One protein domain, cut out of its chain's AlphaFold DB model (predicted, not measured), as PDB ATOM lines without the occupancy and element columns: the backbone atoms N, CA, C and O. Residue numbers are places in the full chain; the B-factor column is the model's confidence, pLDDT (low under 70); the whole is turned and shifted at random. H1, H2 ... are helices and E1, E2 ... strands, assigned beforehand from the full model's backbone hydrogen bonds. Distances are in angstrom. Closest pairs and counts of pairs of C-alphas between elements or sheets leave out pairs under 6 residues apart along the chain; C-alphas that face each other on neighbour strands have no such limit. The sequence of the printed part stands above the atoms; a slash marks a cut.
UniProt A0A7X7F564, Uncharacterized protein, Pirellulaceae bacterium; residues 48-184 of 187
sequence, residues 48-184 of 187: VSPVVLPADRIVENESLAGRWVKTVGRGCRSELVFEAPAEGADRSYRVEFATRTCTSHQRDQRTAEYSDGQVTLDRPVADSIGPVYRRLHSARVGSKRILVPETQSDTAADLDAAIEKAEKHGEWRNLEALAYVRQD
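What this domain is: This is residues 48 to 184 of the 187 residues of an uncharacterized protein of Pirellulaceae bacterium (UniProt A0A7X7F564). Eight antiparallel strands make a closed barrel, and a helical hairpin of H1 and H2 packs on it, with H2 outside the barrel and crossing E1. A stretch with no named element, residues 48 to 65, precedes E1. The printed part has 137 residues, with eight named strands and two named helices in the order E1 E2 E3 E4 E5 E6 E7 H1 H2 E8; round the ring the strands run from E1 to E8 and back to E1. The class is mixed, helices and strands, and the whole is compact, with a radius of gyration of the C-alphas of 14.2 A and spans of 42 by 40 by 29 A.

How they stand to each other: E1, residues 66 to 72, and E2, residues 76 to 82, are a hairpin, with N 68 and O 80 within hydrogen-bond range at 2.8 A. E3, residues 92 to 100, is the antiparallel neighbour of E2 and forms a hairpin with it, with N 79 and O 98 within hydrogen-bond range at 2.8 A. E4, residues 105 to 115, follows, with N 95 and O 110 at 2.8 A; it bends by 56 degrees at residue 109. E5, residues 118 to 126, has N 120 and O 113 of E4 at 2.9 A and bends by 96 degrees at residue 122. E6, residues 132 to 141, has N 136 and O 119 of E5 at 2.9 A and bends by 75 degrees at residue 135. E7, residues 144 to 149, has N 146 and O 139 of E6 at 2.9 A. E1 to E7 form a meander, each strand the antiparallel neighbour of the one before. H1, residues 156 to 169, and H2, residues 173 to 178, touch at a shallow tilt of 29 degrees, opposite ways; their closest C-alphas, of Ala 162 and Leu 175, are 5.0 A apart. H1 is on the barrel, its closest C-alphas to E6 being those of Ile 163 and Val 141, 6.6 A apart. H2 lies outside the barrel at a height of 6.2 A, only just over E1 with 3 of its C-alphas, and runs across the strands, at 88 degrees to E1 on the local plane. E8, residues 180 to 183, closes the ring, with N 180 and O 147 of E7 at 2.8 A and N 181 and O 69 of E1 at 2.8 A. In H1 and H2 every O i to N i+4 pair is within hydrogen-bond range.

Where its parts are: E1 begins at C-alpha 66, (142.288, 137.430, 138.450), and is 20.3 A long; E2 is 20.2 A, E3 25.5 A, E4 30.1 A, E6 23.3 A and H1 19.4 A. E8 ends at C-alpha 183, (146.026, 131.708, 134.834).

The domain as a whole: The C-alphas farthest apart, of Gly 88 and His 169, are 42.4 A apart. The printed part has no cut and no long link. Residues 87 to 90 and 152 to 155 have pLDDT under 70.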
ATOM      1  N   VAL A  48     132.277 145.100 113.703       82.81
ATOM      2  CA  VAL A  48     132.608 143.881 114.440       82.81
ATOM      3  C   VAL A  48     131.449 142.903 114.321       82.81
ATOM      4  O   VAL A  48     130.340 143.180 114.777       82.81
ATOM      5  N   SER A  49     131.713 141.751 113.710       76.38
ATOM      6  CA  SER A  49     130.766 140.639 113.706       76.38
ATOM      7  C   SER A  49     130.685 140.031 115.111       76.38
ATOM      8  O   SER A  49     131.729 139.835 115.744       76.38
ATOM      9  N   PRO A  50     129.482 139.698 115.611       73.06
ATOM     10  CA  PRO A  50     129.341 138.992 116.876       73.06
ATOM     11  C   PRO A  50     130.116 137.674 116.845       73.06
ATOM     12  O   PRO A  50     130.071 136.937 115.858       73.06
ATOM     13  N   VAL A  51     130.799 137.357 117.941       74.31
ATOM     14  CA  VAL A  51     131.406 136.034 118.101       74.31
ATOM     15  C   VAL A  51     130.290 135.024 118.341       74.31
ATOM     16  O   VAL A  51     129.508 135.160 119.280       74.31
ATOM     17  N   VAL A  52     130.217 134.006 117.487       71.81
ATOM     18  CA  VAL A  52     129.258 132.909 117.633       71.81
ATOM     19  C   VAL A  52     129.958 131.768 118.358       71.81
ATOM     20  O   VAL A  52     130.771 131.064 117.771       71.81
ATOM     21  N   LEU A  53     129.657 131.606 119.645       75.00
ATOM     22  CA  LEU A  53     130.071 130.449 120.435       75.00
ATOM     23  C   LEU A  53     128.851 129.571 120.741       75.00
ATOM     24  O   LEU A  53     127.764 130.107 120.971       75.00
ATOM     25  N   PRO A  54     129.005 128.235 120.774       76.56
ATOM     26  CA  PRO A  54     127.960 127.339 121.258       76.56
ATOM     27  C   PRO A  54     127.500 127.728 122.671       76.56
ATOM     28  O   PRO A  54     128.328 127.943 123.557       76.56
ATOM     29  N   ALA A  55     126.183 127.823 122.883       78.00
ATOM     30  CA  ALA A  55     125.601 128.316 124.136       78.00
ATOM     31  C   ALA A  55     126.006 127.477 125.361       78.00
ATOM     32  O   ALA A  55     126.199 128.013 126.444       78.00
ATOM     33  N   ASP A  56     126.209 126.172 125.180       82.44
ATOM     34  CA  ASP A  56     126.673 125.243 126.215       82.44
ATOM     35  C   ASP A  56     128.102 125.525 126.706       82.44
ATOM     36  O   ASP A  56     128.501 125.046 127.769       82.44
ATOM     37  N   ARG A  57     128.878 126.319 125.957       83.75
ATOM     38  CA  ARG A  57     130.237 126.727 126.332       83.75
ATOM     39  C   ARG A  57     130.276 128.051 127.078       83.75
ATOM     40  O   ARG A  57     131.298 128.328 127.706       83.75
ATOM     41  N   ILE A  58     129.221 128.859 126.990       87.62
ATOM     42  CA  ILE A  58     129.171 130.186 127.598       87.62
ATOM     43  C   ILE A  58     129.118 130.028 129.116       87.62
ATOM     44  O   ILE A  58     128.313 129.283 129.671       87.62
ATOM     45  N   VAL A  59     130.014 130.727 129.803       86.31
ATOM     46  CA  VAL A  59     130.030 130.779 131.265       86.31
ATOM     47  C   VAL A  59     129.383 132.096 131.660       86.31
ATOM     48  O   VAL A  59     129.919 133.132 131.291       86.31
ATOM     49  N   GLU A  60     128.270 132.077 132.401       85.00
ATOM     50  CA  GLU A  60     127.476 133.287 132.718       85.00
ATOM     51  C   GLU A  60     127.584 133.759 134.181       85.00
ATOM     52  O   GLU A  60     127.400 134.937 134.481       85.00
ATOM     53  N   ASN A  61     127.865 132.843 135.114       76.88
ATOM     54  CA  ASN A  61     127.725 133.079 136.559       76.88
ATOM     55  C   ASN A  61     129.021 132.873 137.360       76.88
ATOM     56  O   ASN A  61     128.974 132.634 138.565       76.88
ATOM     57  N   GLU A  62     130.185 132.968 136.714       78.31
ATOM     58  CA  GLU A  62     131.479 132.836 137.394       78.31
ATOM     59  C   GLU A  62     132.166 134.190 137.625       78.31
ATOM     60  O   GLU A  62     131.963 135.161 136.900       78.31
ATOM     61  N   SER A  63     133.023 134.254 138.648       86.50
ATOM     62  CA  SER A  63     133.885 135.417 138.868       86.50
ATOM     63  C   SER A  63     134.989 135.478 137.817       86.50
ATOM     64  O   SER A  63     135.713 134.501 137.603       86.50
ATOM     65  N   LEU A  64     135.166 136.655 137.212       90.88
ATOM     66  CA  LEU A  64     136.265 136.924 136.284       90.88
ATOM     67  C   LEU A  64     137.544 137.385 136.988       90.88
ATOM     68  O   LEU A  64     138.603 137.426 136.358       90.88
ATOM     69  N   ALA A  65     137.470 137.705 138.284       92.06
ATOM     70  CA  ALA A  65     138.559 138.301 139.056       92.06
ATOM     71  C   ALA A  65     139.834 137.467 138.959       92.06
ATOM     72  O   ALA A  65     139.772 136.270 139.201       92.06
ATOM     73  N   GLY A  66     140.973 138.058 138.604       93.19
ATOM     74  CA  GLY A  66     142.288 137.430 138.450       93.19
ATOM     75  C   GLY A  66     142.895 137.624 137.058       93.19
ATOM     76  O   GLY A  66     142.469 138.489 136.293       93.19
ATOM     77  N   ARG A  67     143.929 136.833 136.748       95.56
ATOM     78  CA  ARG A  67     144.811 137.043 135.593       95.56
ATOM     79  C   ARG A  67     144.422 136.183 134.393       95.56
ATOM     80  O   ARG A  67     144.271 134.967 134.502       95.56
ATOM     81  N   TRP A  68     144.356 136.811 133.227       96.06
ATOM     82  CA  TRP A  68     144.038 136.189 131.946       96.06
ATOM     83  C   TRP A  68     145.094 136.559 130.917       96.06
ATOM     84  O   TRP A  68     145.522 137.708 130.843       96.06
ATOM     85  N   VAL A  69     145.544 135.586 130.128       94.69
ATOM     86  CA  VAL A  69     146.747 135.737 129.306       94.69
ATOM     87  C   VAL A  69     146.516 135.228 127.899       94.69
ATOM     88  O   VAL A  69     146.107 134.089 127.706       94.69
ATOM     89  N   LYS A  70     146.862 136.059 126.921       92.75
ATOM     90  CA  LYS A  70     146.882 135.724 125.500       92.75
ATOM     91  C   LYS A  70     148.318 135.813 124.993       92.75
ATOM     92  O   LYS A  70     149.001 136.812 125.228       92.75
ATOM     93  N   THR A  71     148.792 134.782 124.302       90.19
ATOM     94  CA  THR A  71     150.174 134.689 123.809       90.19
ATOM     95  C   THR A  71     150.185 134.577 122.293       90.19
ATOM     96  O   THR A  71     149.750 133.579 121.730       90.19
ATOM     97  N   VAL A  72     150.742 135.581 121.618       82.81
ATOM     98  CA  VAL A  72     150.800 135.635 120.152       82.81
ATOM     99  C   VAL A  72     152.238 135.378 119.706       82.81
ATOM    100  O   VAL A  72     153.093 136.261 119.725       82.81
ATOM    101  N   GLY A  73     152.535 134.141 119.307       77.56
ATOM    102  CA  GLY A  73     153.881 133.765 118.867       77.56
ATOM    103  C   GLY A  73     154.937 133.845 119.980       77.56
ATOM    104  O   GLY A  73     154.637 133.712 121.164       77.56
ATOM    105  N   ARG A  74     156.213 134.009 119.605       71.38
ATOM    106  CA  ARG A  74     157.315 134.132 120.573       71.38
ATOM    107  C   ARG A  74     157.538 135.603 120.920       71.38
ATOM    108  O   ARG A  74     157.946 136.376 120.063       71.38
ATOM    109  N   GLY A  75     157.308 135.965 122.181       72.19
ATOM    110  CA  GLY A  75     157.664 137.281 122.727       72.19
ATOM    111  C   GLY A  75     156.571 138.350 122.671       72.19
ATOM    112  O   GLY A  75     156.808 139.447 123.174       72.19
ATOM    113  N   CYS A  76     155.385 138.047 122.130       85.25
ATOM    114  CA  CYS A  76     154.231 138.939 122.232       85.25
ATOM    115  C   CYS A  76     153.174 138.344 123.159       85.25
ATOM    116  O   CYS A  76     152.767 137.189 123.012       85.25
ATOM    117  N   ARG A  77     152.746 139.141 124.132       91.00
ATOM    118  CA  ARG A  77     151.797 138.733 125.164       91.00
ATOM    119  C   ARG A  77     150.868 139.890 125.470       91.00
ATOM    120  O   ARG A  77     151.330 141.018 125.631       91.00
ATOM    121  N   SER A  78     149.591 139.577 125.600       93.44
ATOM    122  CA  SER A  78     148.597 140.466 126.176       93.44
ATOM    123  C   SER A  78     148.032 139.845 127.444       93.44
ATOM    124  O   SER A  78     147.987 138.623 127.609       93.44
ATOM    125  N   GLU A  79     147.624 140.697 128.364       95.50
ATOM    126  CA  GLU A  79     147.163 140.327 129.684       95.50
ATOM    127  C   GLU A  79     145.987 141.202 130.094       95.50
ATOM    128  O   GLU A  79     145.995 142.409 129.857       95.50
ATOM    129  N   LEU A  80     145.002 140.568 130.722       96.31
ATOM    130  CA  LEU A  80     143.898 141.221 131.408       96.31
ATOM    131  C   LEU A  80     143.924 140.780 132.871       96.31
ATOM    132  O   LEU A  80     143.913 139.581 133.163       96.31
ATOM    133  N   VAL A  81     143.945 141.739 133.787       96.56
ATOM    134  CA  VAL A  81     143.823 141.490 135.225       96.56
ATOM    135  C   VAL A  81     142.528 142.121 135.700       96.56
ATOM    136  O   VAL A  81     142.409 143.341 135.720       96.56
ATOM    137  N   PHE A  82     141.564 141.284 136.066       94.56
ATOM    138  CA  PHE A  82     140.290 141.720 136.630       94.56
ATOM    139  C   PHE A  82     140.435 141.794 138.151       94.56
ATOM    140  O   PHE A  82     140.712 140.785 138.798       94.56
ATOM    141  N   GLU A  83     140.252 142.966 138.742       93.00
ATOM    142  CA  GLU A  83     140.175 143.110 140.196       93.00
ATOM    143  C   GLU A  83     138.830 142.575 140.695       93.00
ATOM    144  O   GLU A  83     137.811 142.733 140.024       93.00
ATOM    145  N   ALA A  84     138.812 141.936 141.868       85.25
ATOM    146  CA  ALA A  84     137.552 141.513 142.471       85.25
ATOM    147  C   ALA A  84     136.648 142.740 142.705       85.25
ATOM    148  O   ALA A  84     137.145 143.759 143.197       85.25
ATOM    149  N   PRO A  85     135.347 142.667 142.364       79.81
ATOM    150  CA  PRO A  85     134.428 143.755 142.648       79.81
ATOM    151  C   PRO A  85     134.393 144.014 144.156       79.81
ATOM    152  O   PRO A  85     134.488 143.080 144.957       79.81
ATOM    153  N   ALA A  86     134.265 145.283 144.545       74.00
ATOM    154  CA  ALA A  86     134.071 145.635 145.946       74.00
ATOM    155  C   ALA A  86     132.780 144.986 146.475       74.00
ATOM    156  O   ALA A  86     131.798 144.864 145.739       74.00
ATOM    157  N   GLU A  87     132.771 144.571 147.745       65.19
ATOM    158  CA  GLU A  87     131.576 143.994 148.369       65.19
ATOM    159  C   GLU A  87     130.378 144.947 148.217       65.19
ATOM    160  O   GLU A  87     130.439 146.109 148.614       65.19
ATOM    161  N   GLY A  88     129.293 144.455 147.611       60.34
ATOM    162  CA  GLY A  88     128.072 145.231 147.374       60.34
ATOM    163  C   GLY A  88     128.053 146.076 146.094       60.34
ATOM    164  O   GLY A  88     127.068 146.774 145.870       60.34
ATOM    165  N   ALA A  89     129.088 146.016 145.249       59.75
ATOM    166  CA  ALA A  89     129.043 146.593 143.908       59.75
ATOM    167  C   ALA A  89     128.399 145.616 142.909       59.75
ATOM    168  O   ALA A  89     128.728 144.425 142.891       59.75
ATOM    169  N   ASP A  90     127.515 146.132 142.049       65.00
ATOM    170  CA  ASP A  90     127.076 145.424 140.840       65.00
ATOM    171  C   ASP A  90     128.305 145.001 140.024       65.00
ATOM    172  O   ASP A  90     129.323 145.685 140.101       65.00
ATOM    173  N   ARG A  91     128.209 143.874 139.292       71.44
ATOM    174  CA  ARG A  91     129.269 143.071 138.619       71.44
ATOM    175  C   ARG A  91     130.189 143.855 137.655       71.44
ATOM    176  O   ARG A  91     130.328 143.523 136.478       71.44
ATOM    177  N   SER A  92     130.836 144.882 138.175       86.88
ATOM    178  CA  SER A  92     131.711 145.828 137.520       86.88
ATOM    179  C   SER A  92     133.118 145.587 138.041       86.88
ATOM    180  O   SER A  92     133.387 145.649 139.242       86.88
ATOM    181  N   TYR A  93     134.014 145.259 137.126       91.56
ATOM    182  CA  TYR A  93     135.397 144.928 137.415       91.56
ATOM    183  C   TYR A  93     136.273 146.101 137.005       91.56
ATOM    184  O   TYR A  93     136.137 146.619 135.894       91.56
ATOM    185  N   ARG A  94     137.236 146.483 137.846       94.19
ATOM    186  CA  ARG A  94     138.387 147.232 137.339       94.19
ATOM    187  C   ARG A  94     139.286 146.254 136.593       94.19
ATOM    188  O   ARG A  94     139.566 145.167 137.092       94.19
ATOM    189  N   VAL A  95     139.721 146.639 135.401       95.81
ATOM    190  CA  VAL A  95     140.534 145.794 134.531       95.81
ATOM    191  C   VAL A  95     141.802 146.531 134.133       95.81
ATOM    192  O   VAL A  95     141.747 147.605 133.535       95.81
ATOM    193  N   GLU A  96     142.952 145.942 134.443       97.12
ATOM    194  CA  GLU A  96     144.224 146.349 133.854       97.12
ATOM    195  C   GLU A  96     144.470 145.521 132.592       97.12
ATOM    196  O   GLU A  96     144.566 144.295 132.645       97.12
ATOM    197  N   PHE A  97     144.579 146.200 131.454       95.69
ATOM    198  CA  PHE A  97     145.050 145.625 130.206       95.69
ATOM    199  C   PHE A  97     146.524 145.968 130.013       95.69
ATOM    200  O   PHE A  97     146.912 147.134 130.066       95.69
ATOM    201  N   ALA A  98     147.350 144.963 129.745       94.12
ATOM    202  CA  ALA A  98     148.756 145.145 129.415       94.12
ATOM    203  C   ALA A  98     149.100 144.350 128.158       94.12
ATOM    204  O   ALA A  98     148.818 143.159 128.072       94.12
ATOM    205  N   THR A  99     149.755 144.978 127.190       91.69
ATOM    206  CA  THR A  99     150.225 144.303 125.978       91.69
ATOM    207  C   THR A  99     151.690 144.617 125.738       91.69
ATOM    208  O   THR A  99     152.154 145.742 125.928       91.69
ATOM    209  N   ARG A 100     152.450 143.597 125.350       88.00
ATOM    210  CA  ARG A 100     153.891 143.678 125.144       88.00
ATOM    211  C   ARG A 100     154.285 143.006 123.841       88.00
ATOM    212  O   ARG A 100     153.823 141.909 123.533       88.00
ATOM    213  N   THR A 101     155.225 143.631 123.150       83.38
ATOM    214  CA  THR A 101     156.052 143.036 122.101       83.38
ATOM    215  C   THR A 101     157.527 143.123 122.501       83.38
ATOM    216  O   THR A 101     157.878 143.639 123.565       83.38
ATOM    217  N   CYS A 102     158.423 142.655 121.633       78.19
ATOM    218  CA  CYS A 102     159.861 142.834 121.823       78.19
ATOM    219  C   CYS A 102     160.292 144.312 121.868       78.19
ATOM    220  O   CYS A 102     161.341 144.607 122.432       78.19
ATOM    221  N   THR A 103     159.514 145.224 121.276       74.81
ATOM    222  CA  THR A 103     159.894 146.632 121.065       74.81
ATOM    223  C   THR A 103     158.891 147.638 121.624       74.81
ATOM    224  O   THR A 103     159.118 148.840 121.529       74.81
ATOM    225  N   SER A 104     157.777 147.181 122.197       78.56
ATOM    226  CA  SER A 104     156.746 148.051 122.759       78.56
ATOM    227  C   SER A 104     156.067 147.416 123.965       78.56
ATOM    228  O   SER A 104     155.904 146.198 124.043       78.56
ATOM    229  N   HIS A 105     155.624 148.254 124.893       86.62
ATOM    230  CA  HIS A 105     154.764 147.867 126.002       86.62
ATOM    231  C   HIS A 105     153.708 148.953 126.191       86.62
ATOM    232  O   HIS A 105     154.044 150.135 126.223       86.62
ATOM    233  N   GLN A 106     152.444 148.556 126.287       88.94
ATOM    234  CA  GLN A 106     151.319 149.451 126.539       88.94
ATOM    235  C   GLN A 106     150.508 148.923 127.712       88.94
ATOM    236  O   GLN A 106     150.415 147.710 127.921       88.94
ATOM    237  N   ARG A 107     149.934 149.852 128.471       92.44
ATOM    238  CA  ARG A 107     149.094 149.548 129.620       92.44
ATOM    239  C   ARG A 107     147.908 150.496 129.649       92.44
ATOM    240  O   ARG A 107     148.076 151.699 129.478       92.44
ATOM    241  N   ASP A 108     146.736 149.938 129.886       92.38
ATOM    242  CA  ASP A 108     145.453 150.619 129.858       92.38
ATOM    243  C   ASP A 108     144.640 150.186 131.078       92.38
ATOM    244  O   ASP A 108     144.551 149.001 131.385       92.38
ATOM    245  N   GLN A 109     144.013 151.140 131.764       94.88
ATOM    246  CA  GLN A 109     143.014 150.839 132.788       94.88
ATOM    247  C   GLN A 109     141.616 151.008 132.202       94.88
ATOM    248  O   GLN A 109     141.348 151.981 131.487       94.88
ATOM    249  N   ARG A 110     140.746 150.045 132.490       95.12
ATOM    250  CA  ARG A 110     139.360 149.976 132.028       95.12
ATOM    251  C   ARG A 110     138.440 149.552 133.164       95.12
ATOM    252  O   ARG A 110     138.885 149.028 134.186       95.12
ATOM    253  N   THR A 111     137.155 149.757 132.944       94.62
ATOM    254  CA  THR A 111     136.091 149.132 133.724       94.62
ATOM    255  C   THR A 111     135.378 148.137 132.820       94.62
ATOM    256  O   THR A 111     135.207 148.404 131.632       94.62
ATOM    257  N   ALA A 112     134.987 146.987 133.357       94.62
ATOM    258  CA  ALA A 112     134.290 145.952 132.615       94.62
ATOM    259  C   ALA A 112     132.996 145.554 133.314       94.62
ATOM    260  O   ALA A 112     133.002 145.269 134.509       94.62
ATOM    261  N   GLU A 113     131.912 145.480 132.559       93.25
ATOM    262  CA  GLU A 113     130.658 144.872 132.997       93.25
ATOM    263  C   GLU A 113     130.587 143.437 132.485       93.25
ATOM    264  O   GLU A 113     131.060 143.143 131.384       93.25
ATOM    265  N   TYR A 114     130.014 142.543 133.288       90.94
ATOM    266  CA  TYR A 114     129.867 141.137 132.930       90.94
ATOM    267  C   TYR A 114     128.427 140.658 133.126       90.94
ATOM    268  O   TYR A 114     127.934 140.587 134.257       90.94
ATOM    269  N   SER A 115     127.778 140.313 132.013       89.00
ATOM    270  CA  SER A 115     126.408 139.794 131.952       89.00
ATOM    271  C   SER A 115     126.319 138.712 130.889       89.00
ATOM    272  O   SER A 115     126.917 138.859 129.828       89.00
ATOM    273  N   ASP A 116     125.585 137.635 131.173       86.69
ATOM    274  CA  ASP A 116     125.243 136.586 130.195       86.69
ATOM    275  C   ASP A 116     126.461 136.033 129.433       86.69
ATOM    276  O   ASP A 116     126.434 135.764 128.236       86.69
ATOM    277  N   GLY A 117     127.588 135.929 130.141       88.38
ATOM    278  CA  GLY A 117     128.849 135.453 129.585       88.38
ATOM    279  C   GLY A 117     129.601 136.441 128.700       88.38
ATOM    280  O   GLY A 117     130.733 136.152 128.319       88.38
ATOM    281  N   GLN A 118     129.062 137.631 128.460       92.19
ATOM    282  CA  GLN A 118     129.741 138.706 127.752       92.19
ATOM    283  C   GLN A 118     130.375 139.701 128.729       92.19
ATOM    284  O   GLN A 118     129.761 140.178 129.682       92.19
ATOM    285  N   VAL A 119     131.628 140.044 128.454       93.69
ATOM    286  CA  VAL A 119     132.381 141.122 129.090       93.69
ATOM    287  C   VAL A 119     132.347 142.333 128.174       93.69
ATOM    288  O   VAL A 119     132.791 142.236 127.033       93.69
ATOM    289  N   THR A 120     131.899 143.479 128.674       94.56
ATOM    290  CA  THR A 120     131.914 144.746 127.930       94.56
ATOM    291  C   THR A 120     132.793 145.762 128.642       94.56
ATOM    292  O   THR A 120     132.538 146.111 129.791       94.56
ATOM    293  N   LEU A 121     133.830 146.247 127.958       95.62
ATOM    294  CA  LEU A 121     134.715 147.293 128.468       95.62
ATOM    295  C   LEU A 121     134.097 148.688 128.269       95.62
ATOM    296  O   LEU A 121     133.462 148.961 127.243       95.62
ATOM    297  N   ASP A 122     134.360 149.607 129.203       94.94
ATOM    298  CA  ASP A 122     133.963 151.021 129.103       94.94
ATOM    299  C   ASP A 122     134.498 151.657 127.814       94.94
ATOM    300  O   ASP A 122     133.791 152.412 127.142       94.94
ATOM    301  N   ARG A 123     135.729 151.291 127.434       94.19
ATOM    302  CA  ARG A 123     136.421 151.735 126.221       94.19
ATOM    303  C   ARG A 123     137.210 150.595 125.573       94.19
ATOM    304  O   ARG A 123     137.713 149.726 126.286       94.19
ATOM    305  N   PRO A 124     137.391 150.621 124.239       94.50
ATOM    306  CA  PRO A 124     138.177 149.612 123.543       94.50
ATOM    307  C   PRO A 124     139.638 149.563 124.015       94.50
ATOM    308  O   PRO A 124     140.206 150.538 124.528       94.50
ATOM    309  N   VAL A 125     140.246 148.400 123.810       93.94
ATOM    310  CA  VAL A 125     141.674 148.133 124.007       93.94
ATOM    311  C   VAL A 125     142.246 147.495 122.747       93.94
ATOM    312  O   VAL A 125     141.532 146.841 121.986       93.94
ATOM    313  N   ALA A 126     143.540 147.697 122.509       90.88
ATOM    314  CA  ALA A 126     144.222 147.181 121.331       90.88
ATOM    315  C   ALA A 126     145.382 146.271 121.728       90.88
ATOM    316  O   ALA A 126     146.289 146.680 122.447       90.88
ATOM    317  N   ASP A 127     145.406 145.052 121.200       87.25
ATOM    318  CA  ASP A 127     146.620 144.242 121.249       87.25
ATOM    319  C   ASP A 127     147.726 144.933 120.433       87.25
ATOM    320  O   ASP A 127     147.477 145.418 119.324       87.25
ATOM    321  N   SER A 128     148.972 144.929 120.928       80.56
ATOM    322  CA  SER A 128     150.094 145.635 120.276       80.56
ATOM    323  C   SER A 128     150.287 145.254 118.802       80.56
ATOM    324  O   SER A 128     150.650 146.095 117.985       80.56
ATOM    325  N   ILE A 129     150.031 143.986 118.465       77.06
ATOM    326  CA  ILE A 129     150.106 143.425 117.103       77.06
ATOM    327  C   ILE A 129     148.813 142.710 116.681       77.06
ATOM    328  O   ILE A 129     148.768 142.105 115.617       77.06
ATOM    329  N   GLY A 130     147.786 142.732 117.532       79.31
ATOM    330  CA  GLY A 130     146.539 141.989 117.339       79.31
ATOM    331  C   GLY A 130     145.357 142.921 117.090       79.31
ATOM    332  O   GLY A 130     145.570 144.079 116.759       79.31
ATOM    333  N   PRO A 131     144.113 142.456 117.237       84.69
ATOM    334  CA  PRO A 131     142.923 143.261 116.980       84.69
ATOM    335  C   PRO A 131     142.672 144.322 118.064       84.69
ATOM    336  O   PRO A 131     143.237 144.278 119.159       84.69
ATOM    337  N   VAL A 132     141.808 145.281 117.730       91.50
ATOM    338  CA  VAL A 132     141.164 146.177 118.700       91.50
ATOM    339  C   VAL A 132     139.799 145.591 119.018       91.50
ATOM    340  O   VAL A 132     139.108 145.137 118.106       91.50
ATOM    341  N   TYR A 133     139.435 145.563 120.292       92.31
ATOM    342  CA  TYR A 133     138.172 144.996 120.743       92.31
ATOM    343  C   TYR A 133     137.666 145.741 121.974       92.31
ATOM    344  O   TYR A 133     138.424 146.370 122.718       92.31
ATOM    345  N   ARG A 134     136.354 145.669 122.178       94.56
ATOM    346  CA  ARG A 134     135.668 146.232 123.348       94.56
ATOM    347  C   ARG A 134     134.914 145.170 124.140       94.56
ATOM    348  O   ARG A 134     134.749 145.322 125.346       94.56
ATOM    349  N   ARG A 135     134.477 144.106 123.470       94.00
ATOM    350  CA  ARG A 135     133.719 143.014 124.073       94.00
ATOM    351  C   ARG A 135     134.514 141.720 124.032       94.00
ATOM    352  O   ARG A 135     135.321 141.513 123.123       94.00
ATOM    353  N   LEU A 136     134.294 140.867 125.023       94.12
ATOM    354  CA  LEU A 136     134.819 139.509 125.080       94.12
ATOM    355  C   LEU A 136     133.722 138.545 125.527       94.12
ATOM    356  O   LEU A 136     132.791 138.950 126.211       94.12
ATOM    357  N   HIS A 137     133.875 137.264 125.215       92.94
ATOM    358  CA  HIS A 137     133.001 136.193 125.692       92.94
ATOM    359  C   HIS A 137     133.753 135.240 126.604       92.94
ATOM    360  O   HIS A 137     134.824 134.747 126.251       92.94
ATOM    361  N   SER A 138     133.177 134.979 127.770       92.75
ATOM    362  CA  SER A 138     133.628 133.970 128.717       92.75
ATOM    363  C   SER A 138     133.123 132.605 128.284       92.75
ATOM    364  O   SER A 138     131.918 132.372 128.194       92.75
ATOM    365  N   ALA A 139     134.058 131.698 128.020       92.25
ATOM    366  CA  ALA A 139     133.749 130.349 127.584       92.25
ATOM    367  C   ALA A 139     134.618 129.299 128.274       92.25
ATOM    368  O   ALA A 139     135.700 129.585 128.800       92.25
ATOM    369  N   ARG A 140     134.148 128.050 128.245       91.81
ATOM    370  CA  ARG A 140     134.889 126.881 128.725       91.81
ATOM    371  C   ARG A 140     135.314 125.992 127.553       91.81
ATOM    372  O   ARG A 140     134.521 125.672 126.668       91.81
ATOM    373  N   VAL A 141     136.585 125.597 127.562       89.81
ATOM    374  CA  VAL A 141     137.186 124.663 126.598       89.81
ATOM    375  C   VAL A 141     137.918 123.593 127.394       89.81
ATOM    376  O   VAL A 141     138.879 123.891 128.109       89.81
ATOM    377  N   GLY A 142     137.433 122.354 127.328       86.69
ATOM    378  CA  GLY A 142     137.846 121.300 128.258       86.69
ATOM    379  C   GLY A 142     137.756 121.752 129.725       86.69
ATOM    380  O   GLY A 142     136.708 122.190 130.197       86.69
ATOM    381  N   SER A 143     138.870 121.671 130.458       84.69
ATOM    382  CA  SER A 143     138.964 122.127 131.853       84.69
ATOM    383  C   SER A 143     139.330 123.608 132.015       84.69
ATOM    384  O   SER A 143     139.281 124.121 133.132       84.69
ATOM    385  N   LYS A 144     139.698 124.308 130.934       89.94
ATOM    386  CA  LYS A 144     140.185 125.690 130.995       89.94
ATOM    387  C   LYS A 144     139.074 126.695 130.726       89.94
ATOM    388  O   LYS A 144     138.164 126.466 129.930       89.94
ATOM    389  N   ARG A 145     139.202 127.851 131.373       91.69
ATOM    390  CA  ARG A 145     138.369 129.030 131.133       91.69
ATOM    391  C   ARG A 145     139.101 129.976 130.201       91.69
ATOM    392  O   ARG A 145     140.303 130.210 130.380       91.69
ATOM    393  N   ILE A 146     138.375 130.514 129.232       93.75
ATOM    394  CA  ILE A 146     138.917 131.428 128.238       93.75
ATOM    395  C   ILE A 146     138.042 132.674 128.088       93.75
ATOM    396  O   ILE A 146     136.831 132.610 128.277       93.75
ATOM    397  N   LEU A 147     138.663 133.793 127.717       94.44
ATOM    398  CA  LEU A 147     137.979 134.985 127.223       94.44
ATOM    399  C   LEU A 147     138.313 135.179 125.746       94.44
ATOM    400  O   LEU A 147     139.477 135.358 125.379       94.44
ATOM    401  N   VAL A 148     137.289 135.160 124.903       92.69
ATOM    402  CA  VAL A 148     137.414 135.324 123.454       92.69
ATOM    403  C   VAL A 148     137.063 136.765 123.085       92.69
ATOM    404  O   VAL A 148     135.920 137.159 123.291       92.69
ATOM    405  N   PRO A 149     137.997 137.574 122.559       91.94
ATOM    406  CA  PRO A 149     137.680 138.927 122.117       91.94
ATOM    407  C   PRO A 149     136.774 138.918 120.877       91.94
ATOM    408  O   PRO A 149     136.987 138.126 119.960       91.94
ATOM    409  N   GLU A 150     135.810 139.838 120.818       89.69
ATOM    410  CA  GLU A 150     135.056 140.129 119.593       89.69
ATOM    411  C   GLU A 150     135.882 141.029 118.672       89.69
ATOM    412  O   GLU A 150     136.330 142.105 119.073       89.69
ATOM    413  N   THR A 151     136.119 140.593 117.435       83.19
ATOM    414  CA  THR A 151     137.051 141.269 116.522       83.19
ATOM    415  C   THR A 151     136.483 141.334 115.108       83.19
ATOM    416  O   THR A 151     135.599 140.565 114.755       83.19
ATOM    417  N   GLN A 152     136.993 142.259 114.293       69.81
ATOM    418  CA  GLN A 152     136.517 142.476 112.919       69.81
ATOM    419  C   GLN A 152     136.870 141.334 111.942       69.81
ATOM    420  O   GLN A 152     136.412 141.367 110.805       69.81
ATOM    421  N   SER A 153     137.706 140.355 112.323       61.19
ATOM    422  CA  SER A 153     138.072 139.246 111.430       61.19
ATOM    423  C   SER A 153     137.133 138.052 111.573       61.19
ATOM    424  O   SER A 153     136.778 137.685 112.693       61.19
ATOM    425  N   ASP A 154     136.842 137.378 110.454       57.94
ATOM    426  CA  ASP A 154     136.134 136.086 110.361       57.94
ATOM    427  C   ASP A 154     136.954 134.911 110.939       57.94
ATOM    428  O   ASP A 154     137.076 133.833 110.363       57.94
ATOM    429  N   THR A 155     137.535 135.097 112.120       67.12
ATOM    430  CA  THR A 155     138.316 134.091 112.848       67.12
ATOM    431  C   THR A 155     137.437 133.082 113.583       67.12
ATOM    432  O   THR A 155     137.949 132.329 114.400       67.12
ATOM    433  N   ALA A 156     136.126 133.041 113.322       70.38
ATOM    434  CA  ALA A 156     135.232 132.052 113.927       70.38
ATOM    435  C   ALA A 156     135.651 130.621 113.546       70.38
ATOM    436  O   ALA A 156     135.817 129.780 114.422       70.38
ATOM    437  N   ALA A 157     135.958 130.379 112.266       74.88
ATOM    438  CA  ALA A 157     136.455 129.081 111.806       74.88
ATOM    439  C   ALA A 157     137.826 128.727 112.416       74.88
ATOM    440  O   ALA A 157     138.066 127.577 112.790       74.88
ATOM    441  N   ASP A 158     138.716 129.715 112.555       85.12
ATOM    442  CA  ASP A 158     140.024 129.528 113.196       85.12
ATOM    443  C   ASP A 158     139.886 129.231 114.694       85.12
ATOM    444  O   ASP A 158     140.627 128.407 115.236       85.12
ATOM    445  N   LEU A 159     138.930 129.883 115.361       87.12
ATOM    446  CA  LEU A 159     138.612 129.669 116.765       87.12
ATOM    447  C   LEU A 159     138.034 128.271 116.985       87.12
ATOM    448  O   LEU A 159     138.542 127.555 117.842       87.12
ATOM    449  N   ASP A 160     137.051 127.852 116.188       86.88
ATOM    450  CA  ASP A 160     136.455 126.515 116.277       86.88
ATOM    451  C   ASP A 160     137.503 125.420 116.051       86.88
ATOM    452  O   ASP A 160     137.625 124.488 116.850       86.88
ATOM    453  N   ALA A 161     138.343 125.569 115.020       88.81
ATOM    454  CA  ALA A 161     139.434 124.639 114.752       88.81
ATOM    455  C   ALA A 161     140.480 124.620 115.883       88.81
ATOM    456  O   ALA A 161     141.050 123.571 116.198       88.81
ATOM    457  N   ALA A 162     140.760 125.769 116.506       90.12
ATOM    458  CA  ALA A 162     141.669 125.856 117.643       90.12
ATOM    459  C   ALA A 162     141.083 125.207 118.907       90.12
ATOM    460  O   ALA A 162     141.816 124.522 119.623       90.12
ATOM    461  N   ILE A 163     139.783 125.381 119.160       90.50
ATOM    462  CA  ILE A 163     139.048 124.724 120.248       90.50
ATOM    463  C   ILE A 163     139.089 123.207 120.055       90.50
ATOM    464  O   ILE A 163     139.494 122.486 120.966       90.50
ATOM    465  N   GLU A 164     138.758 122.720 118.857       90.38
ATOM    466  CA  GLU A 164     138.772 121.289 118.550       90.38
ATOM    467  C   GLU A 164     140.157 120.671 118.789       90.38
ATOM    468  O   GLU A 164     140.274 119.626 119.434       90.38
ATOM    469  N   LYS A 165     141.222 121.326 118.310       91.25
ATOM    470  CA  LYS A 165     142.599 120.856 118.515       91.25
ATOM    471  C   LYS A 165     143.014 120.867 119.984       91.25
ATOM    472  O   LYS A 165     143.674 119.925 120.433       91.25
ATOM    473  N   ALA A 166     142.619 121.890 120.740       90.94
ATOM    474  CA  ALA A 166     142.892 121.958 122.171       90.94
ATOM    475  C   ALA A 166     142.210 120.808 122.932       90.94
ATOM    476  O   ALA A 166     142.839 120.188 123.787       90.94
ATOM    477  N   GLU A 167     140.963 120.478 122.589       89.69
ATOM    478  CA  GLU A 167     140.188 119.433 123.270       89.69
ATOM    479  C   GLU A 167     140.603 118.017 122.862       89.69
ATOM    480  O   GLU A 167     140.784 117.157 123.722       89.69
ATOM    481  N   LYS A 168     140.774 117.761 121.560       91.19
ATOM    482  CA  LYS A 168     141.062 116.412 121.043       91.19
ATOM    483  C   LYS A 168     142.535 116.032 121.133       91.19
ATOM    484  O   LYS A 168     142.851 114.858 121.307       91.19
ATOM    485  N   HIS A 169     143.430 117.005 120.978       90.50
ATOM    486  CA  HIS A 169     144.869 116.759 120.844       90.50
ATOM    487  C   HIS A 169     145.703 117.430 121.939       90.50
ATOM    488  O   HIS A 169     146.915 117.231 121.985       90.50
ATOM    489  N   GLY A 170     145.088 118.219 122.828       87.44
ATOM    490  CA  GLY A 170     145.820 118.981 123.840       87.44
ATOM    491  C   GLY A 170     146.677 120.108 123.250       87.44
ATOM    492  O   GLY A 170     147.580 120.610 123.920       87.44
ATOM    493  N   GLU A 171     146.432 120.512 121.999       90.94
ATOM    494  CA  GLU A 171     147.215 121.533 121.298       90.94
ATOM    495  C   GLU A 171     146.668 122.945 121.561       90.94
ATOM    496  O   GLU A 171     145.881 123.494 120.793       90.94
ATOM    497  N   TRP A 172     147.116 123.573 122.650       90.44
ATOM    498  CA  TRP A 172     146.587 124.869 123.110       90.44
ATOM    499  C   TRP A 172     147.106 126.096 122.359       90.44
ATOM    500  O   TRP A 172     146.503 127.162 122.433       90.44
ATOM    501  N   ARG A 173     148.216 125.972 121.629       89.62
ATOM    502  CA  ARG A 173     148.982 127.123 121.127       89.62
ATOM    503  C   ARG A 173     148.180 128.067 120.225       89.62
ATOM    504  O   ARG A 173     148.361 129.278 120.301       89.62
ATOM    505  N   ASN A 174     147.326 127.524 119.358       89.62
ATOM    506  CA  ASN A 174     146.497 128.346 118.470       89.62
ATOM    507  C   ASN A 174     145.384 129.044 119.254       89.62
ATOM    508  O   ASN A 174     145.128 130.223 119.036       89.62
ATOM    509  N   LEU A 175     144.780 128.345 120.218       89.75
ATOM    510  CA  LEU A 175     143.749 128.918 121.073       89.75
ATOM    511  C   LEU A 175     144.320 130.024 121.970       89.75
ATOM    512  O   LEU A 175     143.716 131.082 122.081       89.75
ATOM    513  N   GLU A 176     145.518 129.836 122.525       91.44
ATOM    514  CA  GLU A 176     146.240 130.846 123.317       91.44
ATOM    515  C   GLU A 176     146.620 132.098 122.509       91.44
ATOM    516  O   GLU A 176     146.838 133.161 123.093       91.44
ATOM    517  N   ALA A 177     146.693 131.995 121.178       89.56
ATOM    518  CA  ALA A 177     146.920 133.134 120.292       89.56
ATOM    519  C   ALA A 177     145.634 133.899 119.954       89.56
ATOM    520  O   ALA A 177     145.708 135.076 119.595       89.56
ATOM    521  N   LEU A 178     144.470 133.261 120.085       90.12
ATOM    522  CA  LEU A 178     143.166 133.835 119.749       90.12
ATOM    523  C   LEU A 178     142.416 134.334 120.991       90.12
ATOM    524  O   LEU A 178     141.825 135.413 120.953       90.12
ATOM    525  N   ALA A 179     142.512 133.610 122.103       92.12
ATOM    526  CA  ALA A 179     141.778 133.850 123.337       92.12
ATOM    527  C   ALA A 179     142.715 134.039 124.536       92.12
ATOM    528  O   ALA A 179     143.839 133.537 124.574       92.12
ATOM    529  N   TYR A 180     142.228 134.751 125.548       94.44
ATOM    530  CA  TYR A 180     142.900 134.834 126.833       94.44
ATOM    531  C   TYR A 180     142.585 133.591 127.646       94.44
ATOM    532  O   TYR A 180     141.426 133.319 127.935       94.44
ATOM    533  N   VAL A 181     143.609 132.869 128.069       94.19
ATOM    534  CA  VAL A 181     143.468 131.720 128.958       94.19
ATOM    535  C   VAL A 181     143.649 132.179 130.395       94.19
ATOM    536  O   VAL A 181     144.561 132.948 130.715       94.19
ATOM    537  N   ARG A 182     142.769 131.704 131.270       93.44
ATOM    538  CA  ARG A 182     142.869 131.945 132.701       93.44
ATOM    539  C   ARG A 182     144.180 131.376 133.259       93.44
ATOM    540  O   ARG A 182     144.461 130.194 133.075       93.44
ATOM    541  N   GLN A 183     144.957 132.197 133.965       89.81
ATOM    542  CA  GLN A 183     146.026 131.708 134.834       89.81
ATOM    543  C   GLN A 183     145.442 131.546 136.231       89.81
ATOM    544  O   GLN A 183     145.351 132.506 136.995       89.81
ATOM    545  N   ASP A 184     144.991 130.336 136.541       72.94
ATOM    546  CA  ASP A 184     144.730 129.976 137.927       72.94
ATOM    547  C   ASP A 184     146.093 129.878 138.624       72.94
ATOM    548  O   ASP A 184     147.045 129.333 138.063       72.94
TER     549      ASP A 184